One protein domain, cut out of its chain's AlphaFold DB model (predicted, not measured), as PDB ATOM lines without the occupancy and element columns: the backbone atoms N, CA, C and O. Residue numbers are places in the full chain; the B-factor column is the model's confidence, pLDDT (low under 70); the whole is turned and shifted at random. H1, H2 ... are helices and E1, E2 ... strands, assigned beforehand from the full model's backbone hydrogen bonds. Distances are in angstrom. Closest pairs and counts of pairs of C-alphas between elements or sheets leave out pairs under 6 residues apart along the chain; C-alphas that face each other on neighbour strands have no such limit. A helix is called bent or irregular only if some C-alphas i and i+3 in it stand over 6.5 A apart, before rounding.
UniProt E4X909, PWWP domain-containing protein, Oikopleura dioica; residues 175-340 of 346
ATOM      1  N   VAL A 175      58.923 -38.454 -42.656       73.19
ATOM      2  CA  VAL A 175      57.587 -38.705 -43.224       73.19
ATOM      3  C   VAL A 175      57.613 -39.798 -44.303       73.19
ATOM      4  O   VAL A 175      56.674 -40.591 -44.388       73.19
ATOM      5  N   VAL A 176      58.686 -39.865 -45.096       77.31
ATOM      6  CA  VAL A 176      58.876 -40.851 -46.173       77.31
ATOM      7  C   VAL A 176      59.328 -42.193 -45.600       77.31
ATOM      8  O   VAL A 176      58.756 -43.231 -45.931       77.31
ATOM      9  N   THR A 177      60.277 -42.189 -44.661       76.94
ATOM     10  CA  THR A 177      60.767 -43.423 -44.013       76.94
ATOM     11  C   THR A 177      59.691 -44.130 -43.191       76.94
ATOM     12  O   THR A 177      59.680 -45.358 -43.102       76.94
ATOM     13  N   ARG A 178      58.737 -43.375 -42.629       75.25
ATOM     14  CA  ARG A 178      57.582 -43.908 -41.884       75.25
ATOM     15  C   ARG A 178      56.272 -43.848 -42.664       75.25
ATOM     16  O   ARG A 178      55.194 -43.776 -42.071       75.25
ATOM     17  N   CYS A 179      56.330 -43.956 -43.991       75.19
ATOM     18  CA  CYS A 179      55.143 -43.950 -44.849       75.19
ATOM     19  C   CYS A 179      54.097 -45.020 -44.468       75.19
ATOM     20  O   CYS A 179      52.904 -44.828 -44.699       75.19
ATOM     21  N   LYS A 180      54.506 -46.132 -43.835       77.19
ATOM     22  CA  LYS A 180      53.605 -47.203 -43.362       77.19
ATOM     23  C   LYS A 180      52.706 -46.788 -42.191       77.19
ATOM     24  O   LYS A 180      51.641 -47.388 -42.029       77.19
ATOM     25  N   ASP A 181      53.109 -45.767 -41.435       75.06
ATOM     26  CA  ASP A 181      52.371 -45.192 -40.300       75.06
ATOM     27  C   ASP A 181      51.489 -44.005 -40.719       75.06
ATOM     28  O   ASP A 181      50.962 -43.259 -39.876       75.06
ATOM     29  N   ALA A 182      51.350 -43.788 -42.028       77.00
ATOM     30  CA  ALA A 182      50.483 -42.766 -42.574       77.00
ATOM     31  C   ALA A 182      49.013 -43.037 -42.203       77.00
ATOM     32  O   ALA A 182      48.551 -44.178 -42.269       77.00
ATOM     33  N   PRO A 183      48.265 -41.989 -41.823       74.75
ATOM     34  CA  PRO A 183      46.856 -42.113 -41.458       74.75
ATOM     35  C   PRO A 183      45.973 -42.404 -42.681       74.75
ATOM     36  O   PRO A 183      44.935 -43.046 -42.554       74.75
ATOM     37  N   PHE A 184      46.401 -41.979 -43.870       82.56
ATOM     38  CA  PHE A 184      45.695 -42.214 -45.125       82.56
ATOM     39  C   PHE A 184      46.599 -42.979 -46.080       82.56
ATOM     40  O   PHE A 184      47.742 -42.582 -46.312       82.56
ATOM     41  N   ARG A 185      46.085 -44.084 -46.625       83.75
ATOM     42  CA  ARG A 185      46.831 -44.941 -47.544       83.75
ATOM     43  C   ARG A 185      46.356 -44.728 -48.968       83.75
ATOM     44  O   ARG A 185      45.153 -44.726 -49.227       83.75
ATOM     45  N   VAL A 186      47.295 -44.605 -49.902       85.50
ATOM     46  CA  VAL A 186      46.966 -44.384 -51.323       85.50
ATOM     47  C   VAL A 186      46.173 -45.545 -51.932       85.50
ATOM     48  O   VAL A 186      45.377 -45.327 -52.838       85.50
ATOM     49  N   ASN A 187      46.327 -46.764 -51.405       84.75
ATOM     50  CA  ASN A 187      45.603 -47.955 -51.858       84.75
ATOM     51  C   ASN A 187      44.136 -48.023 -51.382       84.75
ATOM     52  O   ASN A 187      43.353 -48.789 -51.938       84.75
ATOM     53  N   GLU A 188      43.751 -47.228 -50.380       83.06
ATOM     54  CA  GLU A 188      42.368 -47.125 -49.892       83.06
ATOM     55  C   GLU A 188      41.550 -46.085 -50.685       83.06
ATOM     56  O   GLU A 188      40.323 -46.032 -50.561       83.06
ATOM     57  N   MET A 189      42.213 -45.258 -51.499       85.12
ATOM     58  CA  MET A 189      41.609 -44.129 -52.209       85.12
ATOM     59  C   MET A 189      40.976 -44.544 -53.537       85.12
ATOM     60  O   MET A 189      41.438 -45.457 -54.224       85.12
ATOM     61  N   LYS A 190      39.909 -43.841 -53.927       82.75
ATOM     62  CA  LYS A 190      39.159 -44.090 -55.166       82.75
ATOM     63  C   LYS A 190      39.155 -42.869 -56.075       82.75
ATOM     64  O   LYS A 190      39.279 -41.734 -55.624       82.75
ATOM     65  N   ILE A 191      38.969 -43.100 -57.376       80.88
ATOM     66  CA  ILE A 191      38.770 -42.011 -58.341       80.88
ATOM     67  C   ILE A 191      37.556 -41.188 -57.912       80.88
ATOM     68  O   ILE A 191      36.465 -41.729 -57.736       80.88
ATOM     69  N   GLY A 192      37.749 -39.878 -57.803       73.75
ATOM     70  CA  GLY A 192      36.735 -38.929 -57.368       73.75
ATOM     71  C   GLY A 192      36.800 -38.558 -55.893       73.75
ATOM     72  O   GLY A 192      36.122 -37.598 -55.522       73.75
ATOM     73  N   ASP A 193      37.610 -39.255 -55.092       80.88
ATOM     74  CA  ASP A 193      37.854 -38.881 -53.705       80.88
ATOM     75  C   ASP A 193      38.607 -37.555 -53.646       80.88
ATOM     76  O   ASP A 193      39.452 -37.260 -54.496       80.88
ATOM     77  N   PHE A 194      38.300 -36.763 -52.630       82.38
ATOM     78  CA  PHE A 194      39.041 -35.561 -52.312       82.38
ATOM     79  C   PHE A 194      40.151 -35.889 -51.316       82.38
ATOM     80  O   PHE A 194      39.960 -36.662 -50.380       82.38
ATOM     81  N   ILE A 195      41.314 -35.288 -51.504       86.25
ATOM     82  CA  ILE A 195      42.458 -35.425 -50.613       86.25
ATOM     83  C   ILE A 195      43.055 -34.059 -50.308       86.25
ATOM     84  O   ILE A 195      43.005 -33.143 -51.132       86.25
ATOM     85  N   ALA A 196      43.680 -33.947 -49.143       85.56
ATOM     86  CA  ALA A 196      44.532 -32.826 -48.803       85.56
ATOM     87  C   ALA A 196      45.924 -33.333 -48.419       85.56
ATOM     88  O   ALA A 196      46.050 -34.258 -47.614       85.56
ATOM     89  N   ALA A 197      46.962 -32.748 -49.013       86.81
ATOM     90  CA  ALA A 197      48.353 -33.123 -48.793       86.81
ATOM     91  C   ALA A 197      49.184 -31.902 -48.397       86.81
ATOM     92  O   ALA A 197      49.013 -30.818 -48.951       86.81
ATOM     93  N   MET A 198      50.073 -32.068 -47.426       83.88
ATOM     94  CA  MET A 198      50.943 -31.018 -46.919       83.88
ATOM     95  C   MET A 198      52.364 -31.298 -47.388       83.88
ATOM     96  O   MET A 198      52.994 -32.243 -46.929       83.88
ATOM     97  N   TYR A 199      52.857 -30.471 -48.306       81.00
ATOM     98  CA  TYR A 199      54.260 -30.474 -48.720       81.00
ATOM     99  C   TYR A 199      54.935 -29.238 -48.113       81.00
ATOM    100  O   TYR A 199      54.989 -29.101 -46.894       81.00
ATOM    101  N   GLU A 200      55.362 -28.288 -48.944       75.00
ATOM    102  CA  GLU A 200      55.754 -26.942 -48.506       75.00
ATOM    103  C   GLU A 200      54.547 -26.119 -48.018       75.00
ATOM    104  O   GLU A 200      54.666 -25.257 -47.152       75.00
ATOM    105  N   LYS A 201      53.363 -26.394 -48.573       79.69
ATOM    106  CA  LYS A 201      52.081 -25.754 -48.253       79.69
ATOM    107  C   LYS A 201      50.940 -26.766 -48.421       79.69
ATOM    108  O   LYS A 201      51.181 -27.820 -49.016       79.69
ATOM    109  N   PRO A 202      49.717 -26.492 -47.930       81.44
ATOM    110  CA  PRO A 202      48.607 -27.415 -48.108       81.44
ATOM    111  C   PRO A 202      48.090 -27.379 -49.551       81.44
ATOM    112  O   PRO A 202      47.810 -26.318 -50.113       81.44
ATOM    113  N   TYR A 203      47.940 -28.562 -50.133       84.56
ATOM    114  CA  TYR A 203      47.348 -28.821 -51.438       84.56
ATOM    115  C   TYR A 203      46.037 -29.576 -51.251       84.56
ATOM    116  O   TYR A 203      45.951 -30.472 -50.419       84.56
ATOM    117  N   PHE A 204      45.029 -29.231 -52.047       85.69
ATOM    118  CA  PHE A 204      43.684 -29.799 -51.967       85.69
ATOM    119  C   PHE A 204      43.290 -30.316 -53.339       85.69
ATOM    120  O   PHE A 204      43.382 -29.568 -54.310       85.69
ATOM    121  N   GLY A 205      42.914 -31.582 -53.465       84.62
ATOM    122  CA  GLY A 205      42.821 -32.225 -54.770       84.62
ATOM    123  C   GLY A 205      41.760 -33.293 -54.882       84.62
ATOM    124  O   GLY A 205      41.295 -33.824 -53.884       84.62
ATOM    125  N   ILE A 206      41.407 -33.620 -56.121       83.25
ATOM    126  CA  ILE A 206      40.546 -34.755 -56.457       83.25
ATOM    127  C   ILE A 206      41.397 -35.835 -57.114       83.25
ATOM    128  O   ILE A 206      42.143 -35.559 -58.056       83.25
ATOM    129  N   VAL A 207      41.257 -37.075 -56.655       84.31
ATOM    130  CA  VAL A 207      41.894 -38.240 -57.267       84.31
ATOM    131  C   VAL A 207      41.298 -38.463 -58.656       84.31
ATOM    132  O   VAL A 207      40.102 -38.704 -58.813       84.31
ATOM    133  N   THR A 208      42.138 -38.386 -59.684       83.62
ATOM    134  CA  THR A 208      41.745 -38.527 -61.094       83.62
ATOM    135  C   THR A 208      42.142 -39.871 -61.690       83.62
ATOM    136  O   THR A 208      41.468 -40.346 -62.602       83.62
ATOM    137  N   LYS A 209      43.217 -40.493 -61.188       84.06
ATOM    138  CA  LYS A 209      43.705 -41.801 -61.650       84.06
ATOM    139  C   LYS A 209      44.234 -42.625 -60.482       84.06
ATOM    140  O   LYS A 209      44.779 -42.069 -59.530       84.06
ATOM    141  N   LEU A 210      44.101 -43.943 -60.602       86.31
ATOM    142  CA  LEU A 210      44.689 -44.929 -59.699       86.31
ATOM    143  C   LEU A 210      45.732 -45.732 -60.473       86.31
ATOM    144  O   LEU A 210      45.475 -46.144 -61.605       86.31
ATOM    145  N   ASN A 211      46.871 -45.977 -59.845       84.62
ATOM    146  CA  ASN A 211      47.899 -46.908 -60.293       84.62
ATOM    147  C   ASN A 211      48.106 -47.962 -59.190       84.62
ATOM    148  O   ASN A 211      47.544 -47.836 -58.104       84.62
ATOM    149  N   SER A 212      48.919 -48.992 -59.440       77.88
ATOM    150  CA  SER A 212      49.139 -50.092 -58.483       77.88
ATOM    151  C   SER A 212      49.556 -49.614 -57.084       77.88
ATOM    152  O   SER A 212      48.959 -50.048 -56.105       77.88
ATOM    153  N   ASN A 213      50.516 -48.683 -57.001       84.88
ATOM    154  CA  ASN A 213      51.065 -48.162 -55.736       84.88
ATOM    155  C   ASN A 213      51.077 -46.621 -55.680       84.88
ATOM    156  O   ASN A 213      51.881 -46.011 -54.968       84.88
ATOM    157  N   SER A 214      50.254 -45.959 -56.491       87.25
ATOM    158  CA  SER A 214      50.184 -44.498 -56.507       87.25
ATOM    159  C   SER A 214      48.828 -44.001 -56.975       87.25
ATOM    160  O   SER A 214      48.090 -44.698 -57.670       87.25
ATOM    161  N   ILE A 215      48.517 -42.763 -56.620       88.56
ATOM    162  CA  ILE A 215      47.345 -42.049 -57.115       88.56
ATOM    163  C   ILE A 215      47.779 -40.788 -57.846       88.56
ATOM    164  O   ILE A 215      48.793 -40.184 -57.503       88.56
ATOM    165  N   THR A 216      47.003 -40.361 -58.837       87.50
ATOM    166  CA  THR A 216      47.173 -39.042 -59.452       87.50
ATOM    167  C   THR A 216      46.044 -38.136 -59.001       87.50
ATOM    168  O   THR A 216      44.874 -38.430 -59.264       87.50
ATOM    169  N   ALA A 217      46.381 -37.020 -58.365       86.69
ATOM    170  CA  ALA A 217      45.425 -36.019 -57.923       86.69
ATOM    171  C   ALA A 217      45.551 -34.743 -58.758       86.69
ATOM    172  O   ALA A 217      46.652 -34.275 -59.036       86.69
ATOM    173  N   GLN A 218      44.409 -34.188 -59.158       83.25
ATOM    174  CA  GLN A 218      44.320 -32.831 -59.689       83.25
ATOM    175  C   GLN A 218      44.143 -31.890 -58.506       83.25
ATOM    176  O   GLN A 218      43.165 -32.026 -57.772       83.25
ATOM    177  N   PHE A 219      45.062 -30.948 -58.323       84.19
ATOM    178  CA  PHE A 219      44.986 -29.974 -57.243       84.19
ATOM    179  C   PHE A 219      44.200 -28.719 -57.637       84.19
ATOM    180  O   PHE A 219      44.118 -28.315 -58.803       84.19
ATOM    181  N   TYR A 220      43.589 -28.123 -56.622       78.56
ATOM    182  CA  TYR A 220      42.696 -26.982 -56.673       78.56
ATOM    183  C   TYR A 220      43.129 -25.965 -55.622       78.56
ATOM    184  O   TYR A 220      43.700 -26.302 -54.583       78.56
ATOM    185  N   ILE A 221      42.823 -24.700 -55.885       74.38
ATOM    186  CA  ILE A 221      43.065 -23.619 -54.934       74.38
ATOM    187  C   ILE A 221      41.809 -23.456 -54.084       74.38
ATOM    188  O   ILE A 221      40.742 -23.158 -54.619       74.38
ATOM    189  N   ARG A 222      41.948 -23.641 -52.766       74.06
ATOM    190  CA  ARG A 222      40.898 -23.338 -51.787       74.06
ATOM    191  C   ARG A 222      40.774 -21.821 -51.647       74.06
ATOM    192  O   ARG A 222      41.687 -21.175 -51.137       74.06
ATOM    193  N   SER A 223      39.646 -21.256 -52.068       66.06
ATOM    194  CA  SER A 223      39.267 -19.886 -51.723       66.06
ATOM    195  C   SER A 223      38.612 -19.882 -50.345       66.06
ATOM    196  O   SER A 223      37.508 -20.404 -50.188       66.06
ATOM    197  N   LYS A 224      39.273 -19.288 -49.344       58.09
ATOM    198  CA  LYS A 224      38.706 -19.158 -47.988       58.09
ATOM    199  C   LYS A 224      37.496 -18.212 -47.933       58.09
ATOM    200  O   LYS A 224      36.687 -18.346 -47.032       58.09
ATOM    201  N   ALA A 225      37.353 -17.303 -48.900       49.09
ATOM    202  CA  ALA A 225      36.262 -16.326 -48.934       49.09
ATOM    203  C   ALA A 225      34.930 -16.893 -49.456       49.09
ATOM    204  O   ALA A 225      33.881 -16.309 -49.204       49.09
ATOM    205  N   HIS A 226      34.962 -17.997 -50.211       46.59
ATOM    206  CA  HIS A 226      33.775 -18.500 -50.915       46.59
ATOM    207  C   HIS A 226      33.537 -20.005 -50.754       46.59
ATOM    208  O   HIS A 226      32.628 -20.530 -51.385       46.59
ATOM    209  N   SER A 227      34.356 -20.720 -49.973       58.44
ATOM    210  CA  SER A 227      34.278 -22.191 -49.866       58.44
ATOM    211  C   SER A 227      34.368 -22.902 -51.233       58.44
ATOM    212  O   SER A 227      33.872 -24.009 -51.437       58.44
ATOM    213  N   VAL A 228      35.019 -22.249 -52.208       62.12
ATOM    214  CA  VAL A 228      35.162 -22.733 -53.588       62.12
ATOM    215  C   VAL A 228      36.567 -23.277 -53.807       62.12
ATOM    216  O   VAL A 228      37.562 -22.628 -53.468       62.12
ATOM    217  N   PHE A 229      36.649 -24.435 -54.456       68.50
ATOM    218  CA  PHE A 229      37.885 -24.993 -54.990       68.50
ATOM    219  C   PHE A 229      37.975 -24.714 -56.487       68.50
ATOM    220  O   PHE A 229      37.153 -25.181 -57.278       68.50
ATOM    221  N   ILE A 230      38.982 -23.939 -56.884       66.94
ATOM    222  CA  ILE A 230      39.170 -23.499 -58.270       66.94
ATOM    223  C   ILE A 230      40.222 -24.384 -58.941       66.94
ATOM    224  O   ILE A 230      41.348 -24.488 -58.447       66.94
ATOM    225  N   GLU A 231      39.869 -25.020 -60.067       65.31
ATOM    226  CA  GLU A 231      40.789 -25.885 -60.817       65.31
ATOM    227  C   GLU A 231      41.988 -25.080 -61.320       65.31
ATOM    228  O   GLU A 231      41.850 -24.106 -62.072       65.31
ATOM    229  N   LYS A 232      43.191 -25.527 -60.952       64.50
ATOM    230  CA  LYS A 232      44.437 -25.053 -61.547       64.50
ATOM    231  C   LYS A 232      44.795 -25.993 -62.695       64.50
ATOM    232  O   LYS A 232      45.339 -27.073 -62.477       64.50
ATOM    233  N   LYS A 233      44.468 -25.593 -63.930       61.28
ATOM    234  CA  LYS A 233      44.734 -26.402 -65.134       61.28
ATOM    235  C   LYS A 233      46.174 -26.928 -65.139       61.28
ATOM    236  O   LYS A 233      47.114 -26.136 -65.110       61.28
ATOM    237  N   GLY A 234      46.316 -28.252 -65.205       60.06
ATOM    238  CA  GLY A 234      47.607 -28.936 -65.316       60.06
ATOM    239  C   GLY A 234      48.360 -29.148 -64.000       60.06
ATOM    240  O   GLY A 234      49.469 -29.666 -64.042       60.06
ATOM    241  N   ASP A 235      47.784 -28.784 -62.849       77.06
ATOM    242  CA  ASP A 235      48.381 -29.043 -61.528       77.06
ATOM    243  C   ASP A 235      48.077 -30.472 -61.051       77.06
ATOM    244  O   ASP A 235      47.280 -30.696 -60.139       77.06
ATOM    245  N   LEU A 236      48.664 -31.441 -61.750       83.62
ATOM    246  CA  LEU A 236      48.564 -32.863 -61.443       83.62
ATOM    247  C   LEU A 236      49.792 -33.296 -60.643       83.62
ATOM    248  O   LEU A 236      50.918 -33.045 -61.065       83.62
ATOM    249  N   ASP A 237      49.579 -34.007 -59.542       85.75
ATOM    250  CA  ASP A 237      50.648 -34.675 -58.797       85.75
ATOM    251  C   ASP A 237      50.370 -36.173 -58.718       85.75
ATOM    252  O   ASP A 237      49.217 -36.603 -58.618       85.75
ATOM    253  N   THR A 238      51.436 -36.967 -58.767       87.56
ATOM    254  CA  THR A 238      51.371 -38.411 -58.532       87.56
ATOM    255  C   THR A 238      51.945 -38.711 -57.156       87.56
ATOM    256  O   THR A 238      53.151 -38.606 -56.929       87.56
ATOM    257  N   ILE A 239      51.064 -39.097 -56.238       85.38
ATOM    258  CA  ILE A 239      51.410 -39.428 -54.859       85.38
ATOM    259  C   ILE A 239      51.643 -40.933 -54.787       85.38
ATOM    260  O   ILE A 239      50.717 -41.728 -54.959       85.38
ATOM    261  N   THR A 240      52.899 -41.318 -54.588       87.69
ATOM    262  CA  THR A 240      53.324 -42.707 -54.382       87.69
ATOM    263  C   THR A 240      53.064 -43.151 -52.944       87.69
ATOM    264  O   THR A 240      52.860 -42.321 -52.057       87.69
ATOM    265  N   GLU A 241      53.110 -44.459 -52.696       84.50
ATOM    266  CA  GLU A 241      53.017 -45.027 -51.343       84.50
ATOM    267  C   GLU A 241      54.047 -44.417 -50.373       84.50
ATOM    268  O   GLU A 241      53.718 -44.114 -49.232       84.50
ATOM    269  N   GLU A 242      55.258 -44.119 -50.841       82.62
ATOM    270  CA  GLU A 242      56.307 -43.443 -50.062       82.62
ATOM    271  C   GLU A 242      55.917 -42.021 -49.628       82.62
ATOM    272  O   GLU A 242      56.287 -41.567 -48.547       82.62
ATOM    273  N   ARG A 243      55.121 -41.321 -50.443       81.44
ATOM    274  CA  ARG A 243      54.666 -39.944 -50.190       81.44
ATOM    275  C   ARG A 243      53.306 -39.886 -49.488       81.44
ATOM    276  O   ARG A 243      52.815 -38.795 -49.202       81.44
ATOM    277  N   GLN A 244      52.691 -41.024 -49.167       83.19
ATOM    278  CA  GLN A 244      51.350 -41.045 -48.570       83.19
ATOM    279  C   GLN A 244      51.305 -40.425 -47.160       83.19
ATOM    280  O   GLN A 244      50.262 -39.938 -46.733       83.19
ATOM    281  N   GLY A 245      52.446 -40.361 -46.461       81.94
ATOM    282  CA  GLY A 245      52.576 -39.688 -45.163       81.94
ATOM    283  C   GLY A 245      52.312 -38.177 -45.202       81.94
ATOM    284  O   GLY A 245      51.975 -37.595 -44.170       81.94
ATOM    285  N   TYR A 246      52.401 -37.549 -46.378       86.12
ATOM    286  CA  TYR A 246      52.074 -36.133 -46.564       86.12
ATOM    287  C   TYR A 246      50.569 -35.869 -46.656       86.12
ATOM    288  O   TYR A 246      50.147 -34.719 -46.575       86.12
ATOM    289  N   ILE A 247      49.741 -36.902 -46.816       85.00
ATOM    290  CA  ILE A 247      48.288 -36.744 -46.860       85.00
ATOM    291  C   ILE A 247      47.791 -36.499 -45.432       85.00
ATOM    292  O   ILE A 247      48.049 -37.294 -44.526       85.00
ATOM    293  N   PHE A 248      47.084 -35.388 -45.233       84.19
ATOM    294  CA  PHE A 248      46.525 -34.990 -43.941       84.19
ATOM    295  C   PHE A 248      44.996 -35.015 -43.914       84.19
ATOM    296  O   PHE A 248      44.419 -34.946 -42.840       84.19
ATOM    297  N   SER A 249      44.323 -35.153 -45.057       83.81
ATOM    298  CA  SER A 249      42.881 -35.412 -45.074       83.81
ATOM    299  C   SER A 249      42.474 -36.206 -46.311       83.81
ATOM    300  O   SER A 249      43.091 -36.092 -47.372       83.81
ATOM    301  N   HIS A 250      41.429 -37.016 -46.172       83.25
ATOM    302  CA  HIS A 250      40.850 -37.829 -47.239       83.25
ATOM    303  C   HIS A 250      39.340 -37.879 -47.067       83.25
ATOM    304  O   HIS A 250      38.843 -38.391 -46.069       83.25
ATOM    305  N   VAL A 251      38.619 -37.383 -48.067       74.75
ATOM    306  CA  VAL A 251      37.162 -37.359 -48.126       74.75
ATOM    307  C   VAL A 251      36.696 -38.232 -49.279       74.75
ATOM    308  O   VAL A 251      37.054 -38.018 -50.436       74.75
ATOM    309  N   THR A 252      35.872 -39.232 -48.970       72.69
ATOM    310  CA  THR A 252      35.336 -40.125 -50.004       72.69
ATOM    311  C   THR A 252      34.422 -39.370 -50.967       72.69
ATOM    312  O   THR A 252      33.750 -38.413 -50.586       72.69
ATOM    313  N   THR A 253      34.331 -39.846 -52.210       65.69
ATOM    314  CA  THR A 253      33.532 -39.234 -53.290       65.69
ATOM    315  C   THR A 253      32.082 -38.925 -52.880       65.69
ATOM    316  O   THR A 253      31.493 -37.974 -53.382       65.69
ATOM    317  N   ARG A 254      31.497 -39.696 -51.948       58.50
ATOM    318  CA  ARG A 254      30.131 -39.471 -51.437       58.50
ATOM    319  C   ARG A 254      29.973 -38.148 -50.673       58.50
ATOM    320  O   ARG A 254      28.861 -37.643 -50.607       58.50
ATOM    321  N   GLY A 255      31.058 -37.607 -50.116       55.06
ATOM    322  CA  GLY A 255      31.084 -36.324 -49.406       55.06
ATOM    323  C   GLY A 255      31.442 -35.118 -50.282       55.06
ATOM    324  O   GLY A 255      31.489 -34.000 -49.778       55.06
ATOM    325  N   VAL A 256      31.706 -35.314 -51.580       58.84
ATOM    326  CA  VAL A 256      32.120 -34.242 -52.499       58.84
ATOM    327  C   VAL A 256      30.930 -33.798 -53.349       58.84
ATOM    328  O   VAL A 256      30.511 -34.510 -54.263       58.84
ATOM    329  N   VAL A 257      30.407 -32.596 -53.094       54.00
ATOM    330  CA  VAL A 257      29.365 -31.982 -53.930       54.00
ATOM    331  C   VAL A 257      30.027 -31.285 -55.123       54.00
ATOM    332  O   VAL A 257      30.819 -30.356 -54.978       54.00
ATOM    333  N   ARG A 258      29.751 -31.753 -56.343       53.97
ATOM    334  CA  ARG A 258      30.293 -31.148 -57.570       53.97
ATOM    335  C   ARG A 258      29.266 -30.193 -58.156       53.97
ATOM    336  O   ARG A 258      28.303 -30.648 -58.764       53.97
ATOM    337  N   ASP A 259      29.493 -28.893 -58.016       48.41
ATOM    338  CA  ASP A 259      28.730 -27.888 -58.756       48.41
ATOM    339  C   ASP A 259      29.532 -27.442 -59.985       48.41
ATOM    340  O   ASP A 259      30.673 -27.001 -59.872       48.41
ATOM    341  N   THR A 260      28.955 -27.601 -61.177       46.62
ATOM    342  CA  THR A 260      29.582 -27.199 -62.447       46.62
ATOM    343  C   THR A 260      28.884 -25.957 -62.984       46.62
ATOM    344  O   THR A 260      28.386 -25.965 -64.108       46.62
ATOM    345  N   THR A 261      28.809 -24.885 -62.196       45.47
ATOM    346  CA  THR A 261      28.052 -23.708 -62.637       45.47
ATOM    347  C   THR A 261      28.682 -22.389 -62.219       45.47
ATOM    348  O   THR A 261      28.180 -21.713 -61.343       45.47
ATOM    349  N   LEU A 262      29.744 -21.972 -62.919       39.94
ATOM    350  CA  LEU A 262      30.100 -20.559 -63.102       39.94
ATOM    351  C   LEU A 262      30.811 -20.412 -64.464       39.94
ATOM    352  O   LEU A 262      32.013 -20.619 -64.599       39.94
ATOM    353  N   SER A 263      30.036 -20.076 -65.503       37.44
ATOM    354  CA  SER A 263      30.529 -19.608 -66.812       37.44
ATOM    355  C   SER A 263      31.417 -20.585 -67.610       37.44
ATOM    356  O   SER A 263      32.560 -20.275 -67.926       37.44
ATOM    357  N   GLY A 264      30.902 -21.771 -67.963       39.38
ATOM    358  CA  GLY A 264      31.267 -22.574 -69.155       39.38
ATOM    359  C   GLY A 264      32.741 -22.922 -69.478       39.38
ATOM    360  O   GLY A 264      32.977 -23.604 -70.472       39.38
ATOM    361  N   LYS A 265      33.743 -22.474 -68.710       45.59
ATOM    362  CA  LYS A 265      35.177 -22.546 -69.058       45.59
ATOM    363  C   LYS A 265      36.100 -22.935 -67.897       45.59
ATOM    364  O   LYS A 265      37.251 -23.291 -68.168       45.59
ATOM    365  N   GLN A 266      35.640 -22.908 -66.643       52.06
ATOM    366  CA  GLN A 266      36.446 -23.268 -65.469       52.06
ATOM    367  C   GLN A 266      35.707 -24.284 -64.594       52.06
ATOM    368  O   GLN A 266      34.570 -24.042 -64.196       52.06
ATOM    369  N   LYS A 267      36.335 -25.433 -64.307       57.47
ATOM    370  CA  LYS A 267      35.760 -26.410 -63.378       57.47
ATOM    371  C   LYS A 267      36.025 -25.927 -61.955       57.47
ATOM    372  O   LYS A 267      37.160 -25.617 -61.594       57.47
ATOM    373  N   CYS A 268      34.980 -25.861 -61.152       55.19
ATOM    374  CA  CYS A 268      35.070 -25.637 -59.719       55.19
ATOM    375  C   CYS A 268      34.292 -26.743 -59.010       55.19
ATOM    376  O   CYS A 268      33.560 -27.502 -59.644       55.19
ATOM    377  N   PHE A 269      34.508 -26.884 -57.712       61.12
ATOM    378  CA  PHE A 269      33.585 -27.614 -56.855       61.12
ATOM    379  C   PHE A 269      33.498 -26.910 -55.508       61.12
ATOM    380  O   PHE A 269      34.396 -26.152 -55.127       61.12
ATOM    381  N   ILE A 270      32.397 -27.156 -54.812       54.06
ATOM    382  CA  ILE A 270      32.111 -26.592 -53.502       54.06
ATOM    383  C   ILE A 270      32.088 -27.772 -52.549       54.06
ATOM    384  O   ILE A 270      31.317 -28.713 -52.733       54.06
ATOM    385  N   LEU A 271      32.957 -27.744 -51.546       58.53
ATOM    386  CA  LEU A 271      32.733 -28.607 -50.399       58.53
ATOM    387  C   LEU A 271      31.778 -27.861 -49.470       58.53
ATOM    388  O   LEU A 271      31.881 -26.639 -49.364       58.53
ATOM    389  N   PRO A 272      30.824 -28.555 -48.841       55.06
ATOM    390  CA  PRO A 272      29.969 -27.924 -47.852       55.06
ATOM    391  C   PRO A 272      30.783 -27.122 -46.823       55.06
ATOM    392  O   PRO A 272      31.868 -27.554 -46.429       55.06
ATOM    393  N   GLU A 273      30.259 -25.971 -46.391       48.62
ATOM    394  CA  GLU A 273      30.975 -25.004 -45.539       48.62
ATOM    395  C   GLU A 273      31.608 -25.631 -44.285       48.62
ATOM    396  O   GLU A 273      32.706 -25.241 -43.900       48.62
ATOM    397  N   PHE A 274      30.987 -26.665 -43.712       51.03
ATOM    398  CA  PHE A 274      31.468 -27.351 -42.509       51.03
ATOM    399  C   PHE A 274      32.737 -28.206 -42.719       51.03
ATOM    400  O   PHE A 274      33.447 -28.474 -41.760       51.03
ATOM    401  N   ILE A 275      33.100 -28.593 -43.953       58.06
ATOM    402  CA  ILE A 275      34.317 -29.406 -44.198       58.06
ATOM    403  C   ILE A 275      35.590 -28.536 -44.106       58.06
ATOM    404  O   ILE A 275      36.704 -29.024 -43.922       58.06
ATOM    405  N   HIS A 276      35.452 -27.215 -44.225       63.78
ATOM    406  CA  HIS A 276      36.591 -26.306 -44.252       63.78
ATOM    407  C   HIS A 276      37.321 -26.188 -42.911       63.78
ATOM    408  O   HIS A 276      38.554 -26.141 -42.916       63.78
ATOM    409  N   GLU A 277      36.589 -26.168 -41.798       66.19
ATOM    410  CA  GLU A 277      37.173 -26.109 -40.453       66.19
ATOM    411  C   GLU A 277      37.856 -27.434 -40.078       66.19
ATOM    412  O   GLU A 277      38.957 -27.432 -39.524       66.19
ATOM    413  N   ASP A 278      37.283 -28.563 -40.503       69.00
ATOM    414  CA  ASP A 278      37.865 -29.894 -40.305       69.00
ATOM    415  C   ASP A 278      39.208 -30.069 -41.026       69.00
ATOM    416  O   ASP A 278      40.099 -30.771 -40.535       69.00
ATOM    417  N   PHE A 279      39.408 -29.409 -42.174       75.06
ATOM    418  CA  PHE A 279      40.714 -29.404 -42.838       75.06
ATOM    419  C   PHE A 279      41.761 -28.623 -42.058       75.06
ATOM    420  O   PHE A 279      42.923 -29.031 -42.043       75.06
ATOM    421  N   ASP A 280      41.369 -27.512 -41.439       79.75
ATOM    422  CA  ASP A 280      42.282 -26.696 -40.647       79.75
ATOM    423  C   ASP A 280      42.677 -27.461 -39.366       79.75
ATOM    424  O   ASP A 280      43.865 -27.536 -39.039       79.75
ATOM    425  N   LEU A 281      41.727 -28.168 -38.738       77.69
ATOM    426  CA  LEU A 281      41.997 -29.095 -37.632       77.69
ATOM    427  C   LEU A 281      42.907 -30.259 -38.055       77.69
ATOM    428  O   LEU A 281      43.918 -30.535 -37.407       77.69
ATOM    429  N   SER A 282      42.590 -30.922 -39.170       76.56
ATOM    430  CA  SER A 282      43.397 -32.019 -39.723       76.56
ATOM    431  C   SER A 282      44.830 -31.575 -40.032       76.56
ATOM    432  O   SER A 282      45.790 -32.304 -39.772       76.56
ATOM    433  N   LEU A 283      44.997 -30.357 -40.553       83.88
ATOM    434  CA  LEU A 283      46.305 -29.776 -40.827       83.88
ATOM    435  C   LEU A 283      47.093 -29.528 -39.534       83.88
ATOM    436  O   LEU A 283      48.274 -29.877 -39.477       83.88
ATOM    437  N   ALA A 284      46.464 -28.967 -38.499       81.38
ATOM    438  CA  ALA A 284      47.103 -28.729 -37.202       81.38
ATOM    439  C   ALA A 284      47.552 -30.044 -36.533       81.38
ATOM    440  O   ALA A 284      48.702 -30.169 -36.097       81.38
ATOM    441  N   LEU A 285      46.699 -31.075 -36.552       77.56
ATOM    442  CA  LEU A 285      47.030 -32.413 -36.045       77.56
ATOM    443  C   LEU A 285      48.189 -33.053 -36.822       77.56
ATOM    444  O   LEU A 285      49.096 -33.645 -36.226       77.56
ATOM    445  N   TRP A 286      48.197 -32.921 -38.151       84.56
ATOM    446  CA  TRP A 286      49.291 -33.422 -38.982       84.56
ATOM    447  C   TRP A 286      50.607 -32.701 -38.681       84.56
ATOM    448  O   TRP A 286      51.627 -33.369 -38.497       84.56
ATOM    449  N   LYS A 287      50.590 -31.366 -38.546       84.19
ATOM    450  CA  LYS A 287      51.773 -30.579 -38.157       84.19
ATOM    451  C   LYS A 287      52.347 -31.082 -36.836       84.19
ATOM    452  O   LYS A 287      53.548 -31.332 -36.763       84.19
ATOM    453  N   LYS A 288      51.493 -31.324 -35.832       80.25
ATOM    454  CA  LYS A 288      51.917 -31.866 -34.532       80.25
ATOM    455  C   LYS A 288      52.566 -33.240 -34.679       80.25
ATOM    456  O   LYS A 288      53.637 -33.488 -34.128       80.25
ATOM    457  N   LYS A 289      51.947 -34.132 -35.458       80.00
ATOM    458  CA  LYS A 289      52.469 -35.485 -35.700       80.00
ATOM    459  C   LYS A 289      53.842 -35.433 -36.368       80.00
ATOM    460  O   LYS A 289      54.757 -36.124 -35.930       80.00
ATOM    461  N   VAL A 290      54.001 -34.617 -37.406       79.88
ATOM    462  CA  VAL A 290      55.270 -34.498 -38.137       79.88
ATOM    463  C   VAL A 290      56.352 -33.829 -37.295       79.88
ATOM    464  O   VAL A 290      57.499 -34.262 -37.353       79.88
ATOM    465  N   ALA A 291      55.998 -32.853 -36.459       78.50
ATOM    466  CA  ALA A 291      56.915 -32.246 -35.498       78.50
ATOM    467  C   ALA A 291      57.494 -33.279 -34.520       78.50
ATOM    468  O   ALA A 291      58.709 -33.339 -34.335       78.50
ATOM    469  N   LEU A 292      56.636 -34.149 -33.969       76.81
ATOM    470  CA  LEU A 292      57.051 -35.259 -33.105       76.81
ATOM    471  C   LEU A 292      57.945 -36.259 -33.850       76.81
ATOM    472  O   LEU A 292      58.945 -36.717 -33.306       76.81
ATOM    473  N   LEU A 293      57.609 -36.585 -35.102       73.38
ATOM    474  CA  LEU A 293      58.394 -37.510 -35.928       73.38
ATOM    475  C   LEU A 293      59.779 -36.965 -36.286       73.38
ATOM    476  O   LEU A 293      60.740 -37.728 -36.328       73.38
ATOM    477  N   ARG A 294      59.876 -35.660 -36.550       78.12
ATOM    478  CA  ARG A 294      61.127 -34.978 -36.903       78.12
ATOM    479  C   ARG A 294      61.945 -34.553 -35.681       78.12
ATOM    480  O   ARG A 294      63.049 -34.052 -35.858       78.12
ATOM    481  N   GLY A 295      61.417 -34.727 -34.465       66.75
ATOM    482  CA  GLY A 295      62.060 -34.263 -33.232       66.75
ATOM    483  C   GLY A 295      62.260 -32.746 -33.203       66.75
ATOM    484  O   GLY A 295      63.243 -32.267 -32.647       66.75
ATOM    485  N   SER A 296      61.383 -31.992 -33.870       69.25
ATOM    486  CA  SER A 296      61.499 -30.538 -33.980       69.25
ATOM    487  C   SER A 296      61.100 -29.856 -32.668       69.25
ATOM    488  O   SER A 296      60.076 -30.204 -32.081       69.25
ATOM    489  N   GLU A 297      61.870 -28.851 -32.245       55.50
ATOM    490  CA  GLU A 297      61.514 -27.933 -31.152       55.50
ATOM    491  C   GLU A 297      60.440 -26.946 -31.639       55.50
ATOM    492  O   GLU A 297      60.714 -25.784 -31.924       55.50
ATOM    493  N   ILE A 298      59.215 -27.436 -31.827       63.41
ATOM    494  CA  ILE A 298      58.040 -26.583 -32.049       63.41
ATOM    495  C   ILE A 298      57.423 -26.268 -30.686       63.41
ATOM    496  O   ILE A 298      57.448 -27.112 -29.787       63.41
ATOM    497  N   ASP A 299      56.843 -25.076 -30.536       70.12
ATOM    498  CA  ASP A 299      55.981 -24.768 -29.398       70.12
ATOM    499  C   ASP A 299      54.712 -25.636 -29.462       70.12
ATOM    500  O   ASP A 299      53.705 -25.311 -30.096       70.12
ATOM    501  N   PHE A 300      54.788 -26.806 -28.828       73.62
ATOM    502  CA  PHE A 300      53.666 -27.730 -28.722       73.62
ATOM    503  C   PHE A 300      52.497 -27.127 -27.933       73.62
ATOM    504  O   PHE A 300      51.367 -27.565 -28.135       73.62
ATOM    505  N   GLU A 301      52.734 -26.126 -27.079       72.75
ATOM    506  CA  GLU A 301      51.697 -25.491 -26.267       72.75
ATOM    507  C   GLU A 301      50.815 -24.556 -27.108       72.75
ATOM    508  O   GLU A 301      49.591 -24.553 -26.950       72.75
ATOM    509  N   GLU A 302      51.406 -23.790 -28.029       77.50
ATOM    510  CA  GLU A 302      50.662 -22.965 -28.993       77.50
ATOM    511  C   GLU A 302      49.849 -23.839 -29.957       77.50
ATOM    512  O   GLU A 302      48.651 -23.611 -30.156       77.50
ATOM    513  N   LEU A 303      50.466 -24.899 -30.483       77.19
ATOM    514  CA  LEU A 303      49.799 -25.828 -31.393       77.19
ATOM    515  C   LEU A 303      48.657 -26.591 -30.702       77.19
ATOM    516  O   LEU A 303      47.619 -26.840 -31.313       77.19
ATOM    517  N   ASP A 304      48.804 -26.919 -29.417       76.62
ATOM    518  CA  ASP A 304      47.739 -27.542 -28.628       76.62
ATOM    519  C   ASP A 304      46.574 -26.594 -28.342       76.62
ATOM    520  O   ASP A 304      45.416 -27.024 -28.370       76.62
ATOM    521  N   LYS A 305      46.841 -25.297 -28.151       81.44
ATOM    522  CA  LYS A 305      45.789 -24.271 -28.061       81.44
ATOM    523  C   LYS A 305      45.036 -24.127 -29.385       81.44
ATOM    524  O   LYS A 305      43.805 -24.046 -29.366       81.44
ATOM    525  N   GLU A 306      45.741 -24.136 -30.518       81.12
ATOM    526  CA  GLU A 306      45.136 -24.101 -31.858       81.12
ATOM    527  C   GLU A 306      44.237 -25.328 -32.093       81.12
ATOM    528  O   GLU A 306      43.062 -25.180 -32.440       81.12
ATOM    529  N   ILE A 307      44.743 -26.537 -31.818       78.62
ATOM    530  CA  ILE A 307      43.985 -27.791 -31.954       78.62
ATOM    531  C   ILE A 307      42.748 -27.785 -31.052       78.62
ATOM    532  O   ILE A 307      41.666 -28.155 -31.511       78.62
ATOM    533  N   ALA A 308      42.866 -27.352 -29.796       77.88
ATOM    534  CA  ALA A 308      41.737 -27.290 -28.869       77.88
ATOM    535  C   ALA A 308      40.659 -26.300 -29.338       77.88
ATOM    536  O   ALA A 308      39.466 -26.610 -29.283       77.88
ATOM    537  N   MET A 309      41.063 -25.131 -29.847       83.00
ATOM    538  CA  MET A 309      40.134 -24.139 -30.391       83.00
ATOM    539  C   MET A 309      39.383 -24.676 -31.615       83.00
ATOM    540  O   MET A 309      38.160 -24.542 -31.683       83.00
ATOM    541  N   LEU A 310      40.101 -25.274 -32.571       77.62
ATOM    542  CA  LEU A 310      39.521 -25.823 -33.800       77.62
ATOM    543  C   LEU A 310      38.611 -27.022 -33.510       77.62
ATOM    544  O   LEU A 310      37.539 -27.138 -34.099       77.62
ATOM    545  N   SER A 311      38.991 -27.864 -32.546       73.88
ATOM    546  CA  SER A 311      38.197 -29.023 -32.118       73.88
ATOM    547  C   SER A 311      36.882 -28.596 -31.458       73.88
ATOM    548  O   SER A 311      35.831 -29.161 -31.746       73.88
ATOM    549  N   GLU A 312      36.898 -27.554 -30.619       74.94
ATOM    550  CA  GLU A 312      35.673 -27.025 -30.004       74.94
ATOM    551  C   GLU A 312      34.754 -26.331 -31.024       74.94
ATOM    552  O   GLU A 312      33.535 -26.359 -30.856       74.94
ATOM    553  N   ARG A 313      35.300 -25.719 -32.085       69.62
ATOM    554  CA  ARG A 313      34.485 -25.187 -33.193       69.62
ATOM    555  C   ARG A 313      33.805 -26.311 -33.975       69.62
ATOM    556  O   ARG A 313      32.580 -26.293 -34.069       69.62
ATOM    557  N   SER A 314      34.565 -27.331 -34.379       65.50
ATOM    558  CA  SER A 314      34.044 -28.521 -35.070       65.50
ATOM    559  C   SER A 314      32.922 -29.206 -34.259       65.50
ATOM    560  O   SER A 314      31.820 -29.429 -34.765       65.50
ATOM    561  N   ARG A 315      33.104 -29.381 -32.939       65.94
ATOM    562  CA  ARG A 315      32.087 -29.962 -32.035       65.94
ATOM    563  C   ARG A 315      30.786 -29.149 -31.943       65.94
ATOM    564  O   ARG A 315      29.702 -29.711 -31.768       65.94
ATOM    565  N   ARG A 316      30.856 -27.816 -32.020       60.91
ATOM    566  CA  ARG A 316      29.649 -26.963 -32.011       60.91
ATOM    567  C   ARG A 316      28.825 -27.131 -33.280       60.91
ATOM    568  O   ARG A 316      27.603 -27.003 -33.207       60.91
ATOM    569  N   ASP A 317      29.471 -27.416 -34.401       58.34
ATOM    570  CA  ASP A 317      28.791 -27.626 -35.674       58.34
ATOM    571  C   ASP A 317      28.134 -29.011 -35.757       58.34
ATOM    572  O   ASP A 317      27.013 -29.110 -36.264       58.34
ATOM    573  N   GLU A 318      28.716 -30.038 -35.128       56.34
ATOM    574  CA  GLU A 318      28.054 -31.341 -34.936       56.34
ATOM    575  C   GLU A 318      26.754 -31.221 -34.121       56.34
ATOM    576  O   GLU A 318      25.707 -31.755 -34.499       56.34
ATOM    577  N   LEU A 319      26.792 -30.472 -33.012       53.97
ATOM    578  CA  LEU A 319      25.638 -30.261 -32.125       53.97
ATOM    579  C   LEU A 319      24.494 -29.480 -32.787       53.97
ATOM    580  O   LEU A 319      23.352 -29.556 -32.331       53.97
ATOM    581  N   ARG A 320      24.768 -28.747 -33.872       52.88
ATOM    582  CA  ARG A 320      23.759 -28.021 -34.661       52.88
ATOM    583  C   ARG A 320      22.958 -28.922 -35.608       52.88
ATOM    584  O   ARG A 320      22.124 -28.414 -36.351       52.88
ATOM    585  N   GLY A 321      23.156 -30.243 -35.560       43.56
ATOM    586  CA  GLY A 321      22.374 -31.210 -36.338       43.56
ATOM    587  C   GLY A 321      22.786 -31.308 -37.808       43.56
ATOM    588  O   GLY A 321      22.105 -31.961 -38.598       43.56
ATOM    589  N   ASN A 322      23.913 -30.700 -38.179       46.34
ATOM    590  CA  ASN A 322      24.500 -30.820 -39.505       46.34
ATOM    591  C   ASN A 322      25.387 -32.071 -39.528       46.34
ATOM    592  O   ASN A 322      26.592 -32.002 -39.324       46.34
ATOM    593  N   HIS A 323      24.778 -33.242 -39.717       39.03
ATOM    594  CA  HIS A 323      25.508 -34.506 -39.834       39.03
ATOM    595  C   HIS A 323      26.407 -34.523 -41.075       39.03
ATOM    596  O   HIS A 323      25.958 -34.961 -42.133       39.03
ATOM    597  N   ILE A 324      27.680 -34.157 -40.923       40.50
ATOM    598  CA  ILE A 324      28.790 -34.804 -41.628       40.50
ATOM    599  C   ILE A 324      29.873 -35.111 -40.594       40.50
ATOM    600  O   ILE A 324      30.342 -34.230 -39.892       40.50
ATOM    601  N   ILE A 325      30.195 -36.399 -40.482       39.53
ATOM    602  CA  ILE A 325      31.248 -36.964 -39.629       39.53
ATOM    603  C   ILE A 325      32.557 -36.197 -39.887       39.53
ATOM    604  O   ILE A 325      32.874 -36.040 -41.066       39.53
ATOM    605  N   PRO A 326      33.329 -35.773 -38.872       42.91
ATOM    606  CA  PRO A 326      34.601 -35.077 -39.061       42.91
ATOM    607  C   PRO A 326      35.568 -35.966 -39.851       42.91
ATOM    608  O   PRO A 326      36.112 -36.960 -39.361       42.91
ATOM    609  N   ILE A 327      35.744 -35.660 -41.137       51.00
ATOM    610  CA  ILE A 327      36.353 -36.616 -42.062       51.00
ATOM    611  C   ILE A 327      37.882 -36.555 -41.958       51.00
ATOM    612  O   ILE A 327      38.535 -35.656 -42.485       51.00
ATOM    613  N   GLY A 328      38.468 -37.575 -41.328       50.12
ATOM    614  CA  GLY A 328      39.914 -37.818 -41.321       50.12
ATOM    615  C   GLY A 328      40.650 -37.377 -40.053       50.12
ATOM    616  O   GLY A 328      41.751 -37.877 -39.803       50.12
ATOM    617  N   CYS A 329      40.035 -36.544 -39.208       53.59
ATOM    618  CA  CYS A 329      40.610 -36.140 -37.921       53.59
ATOM    619  C   CYS A 329      40.862 -37.350 -37.006       53.59
ATOM    620  O   CYS A 329      41.920 -37.441 -36.389       53.59
ATOM    621  N   GLU A 330      39.945 -38.324 -36.968       60.50
ATOM    622  CA  GLU A 330      40.028 -39.509 -36.096       60.50
ATOM    623  C   GLU A 330      41.308 -40.316 -36.335       60.50
ATOM    624  O   GLU A 330      42.049 -40.622 -35.400       60.50
ATOM    625  N   LYS A 331      41.639 -40.576 -37.607       60.38
ATOM    626  CA  LYS A 331      42.850 -41.322 -37.986       60.38
ATOM    627  C   LYS A 331      44.133 -40.579 -37.589       60.38
ATOM    628  O   LYS A 331      45.146 -41.207 -37.265       60.38
ATOM    629  N   LEU A 332      44.111 -39.245 -37.612       55.88
ATOM    630  CA  LEU A 332      45.225 -38.417 -37.148       55.88
ATOM    631  C   LEU A 332      45.340 -38.417 -35.619       55.88
ATOM    632  O   LEU A 332      46.452 -38.575 -35.112       55.88
ATOM    633  N   TYR A 333      44.219 -38.319 -34.899       58.12
ATOM    634  CA  TYR A 333      44.145 -38.428 -33.438       58.12
ATOM    635  C   TYR A 333      44.658 -39.787 -32.933       58.12
ATOM    636  O   TYR A 333      45.505 -39.838 -32.038       58.12
ATOM    637  N   GLU A 334      44.221 -40.895 -33.540       62.03
ATOM    638  CA  GLU A 334      44.724 -42.240 -33.230       62.03
ATOM    639  C   GLU A 334      46.226 -42.363 -33.496       62.03
ATOM    640  O   GLU A 334      46.967 -42.932 -32.691       62.03
ATOM    641  N   GLY A 335      46.688 -41.801 -34.618       58.16
ATOM    642  CA  GLY A 335      48.104 -41.726 -34.947       58.16
ATOM    643  C   GLY A 335      48.896 -40.980 -33.875       58.16
ATOM    644  O   GLY A 335      49.901 -41.498 -33.399       58.16
ATOM    645  N   LEU A 336      48.432 -39.799 -33.463       55.56
ATOM    646  CA  LEU A 336      49.059 -38.986 -32.419       55.56
ATOM    647  C   LEU A 336      49.109 -39.707 -31.073       55.56
ATOM    648  O   LEU A 336      50.154 -39.683 -30.430       55.56
ATOM    649  N   ARG A 337      48.048 -40.411 -30.670       59.31
ATOM    650  CA  ARG A 337      48.022 -41.176 -29.412       59.31
ATOM    651  C   ARG A 337      49.057 -42.294 -29.339       59.31
ATOM    652  O   ARG A 337      49.549 -42.585 -28.253       59.31
ATOM    653  N   ARG A 338      49.434 -42.892 -30.475       59.91
ATOM    654  CA  ARG A 338      50.540 -43.869 -30.516       59.91
ATOM    655  C   ARG A 338      51.891 -43.229 -30.188       59.91
ATOM    656  O   ARG A 338      52.746 -43.901 -29.624       59.91
ATOM    657  N   TYR A 339      52.075 -41.953 -30.528       49.22
ATOM    658  CA  TYR A 339      53.311 -41.199 -30.286       49.22
ATOM    659  C   TYR A 339      53.282 -40.388 -28.981       49.22
ATOM    660  O   TYR A 339      54.331 -40.106 -28.411       49.22
ATOM    661  N   CYS A 340      52.094 -40.029 -28.497       46.22
ATOM    662  CA  CYS A 340      51.864 -39.242 -27.292       46.22
ATOM    663  C   CYS A 340      50.628 -39.796 -26.548       46.22
ATOM    664  O   CYS A 340      49.509 -39.329 -26.772       46.22
TER     665      CYS A 340
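Overview. This is residues 175 to 340 of the 346 residues of the protein "PWWP domain-containing protein" of Oikopleura dioica (UniProt E4X909). A strongly curled sheet of six strands, like part of a barrel, has the helix H2 packed at its E5 and E1 end, and two more helices, H3 and H4, pack on H2. The bends in E2 and E4 go with this curl, short H1 sits beside the strands, and the loop before E6 reaches far from the helices. The printed part has 166 residues, with four named helices and six named strands that follow along the chain as E1 E2 E3 E4 H1 E5 E6 H2 H3 H4; the class is mixed, helices and strands. The sheet's order is E5 E1 E2 E3 E4 E6, all antiparallel. The whole is compact, with a radius of gyration of the C-alphas of 15.9 A and spans of 49 by 41 by 24 A.

Arrangement. E1, residues 194 to 198, E2, 202 to 210, E3, 214 to 223, and E4, 228 to 240, form a meander, each strand the antiparallel neighbour of the one before. Across these three hairpins, N 195 and O 205 are 2.8 A apart, N 218 and O 206 2.9 A, and N 217 and O 237 2.9 A. E2 bends by 63 degrees at residue 206, and E4 by 91 degrees at residue 233. H1, residues 241 to 246, is on the sheet over none of its strands, at a height of 4.3 A, only just above the sheet's level. H1 is irregular, with C-alphas 242 and 245 7.2 A apart. The edge strand E5, residues 247 to 251, is antiparallel to E1, with N 196 and O 249 2.8 A apart. The other edge strand, E6, residues 268 to 270, is antiparallel to E4, with N 229 and O 269 2.9 A apart. H2, residues 275 to 294, is on one face of the sheet, making two layers, a helix layer and a sheet layer. Its height over the sheet is 8.3 A; it lies over E1 and only just over E5, where 3 of its 20 C-alphas fall. It runs slantwise to the strands, at 34 degrees to E1 on the local plane. The closest C-alphas of H2 and E5, Trp 286 and Phe 248, are 5.9 A apart. H3, residues 300 to 319, is not on the sheet but touches H2 in a helical hairpin, at a shallow tilt of 28 degrees, opposite ways; their closest C-alphas, Leu 281 and Leu 310, are 5.6 A apart. H4, residues 329 to 339, touches H2 the same way at a shallow tilt of 16 degrees, with closest C-alphas Ser 282 and Cys 329 at 5.3 A. H4 only grazes the sheet, with residues 329 to 332, and is apart from H3. In H2 and H3 every O i to N i+4 pair is within hydrogen-bond range; H4 has 6 of 7, and H1 has 0 of 2, beside 2 of 3 O i to N i+3 pairs.

Along the chain. E1 begins at C-alpha 194, (39.041, -35.561, -52.312). E2 is 21.4 A long, E3 27.3 A and E4 27.0 A. H2 and H3 are each 28.3 A long, H2 beginning at C-alpha 275, (34.317, -29.406, -44.198). H4 is 15.7 A long and ends at C-alpha 339, (53.311, -41.199, -30.286).

Size, cuts and confidence. The two C-alphas farthest apart, those of Gly 264 and Cys 340, are 49.5 A apart. The printed part has no cut. The link from E5 to E6, 16 residues, is long. Residues 175 to 193 have no named element. Mean pLDDT of the printed part is 70.2; residues 223 to 234, 253 to 278, 295 to 298 and 313 to 340 are under 70.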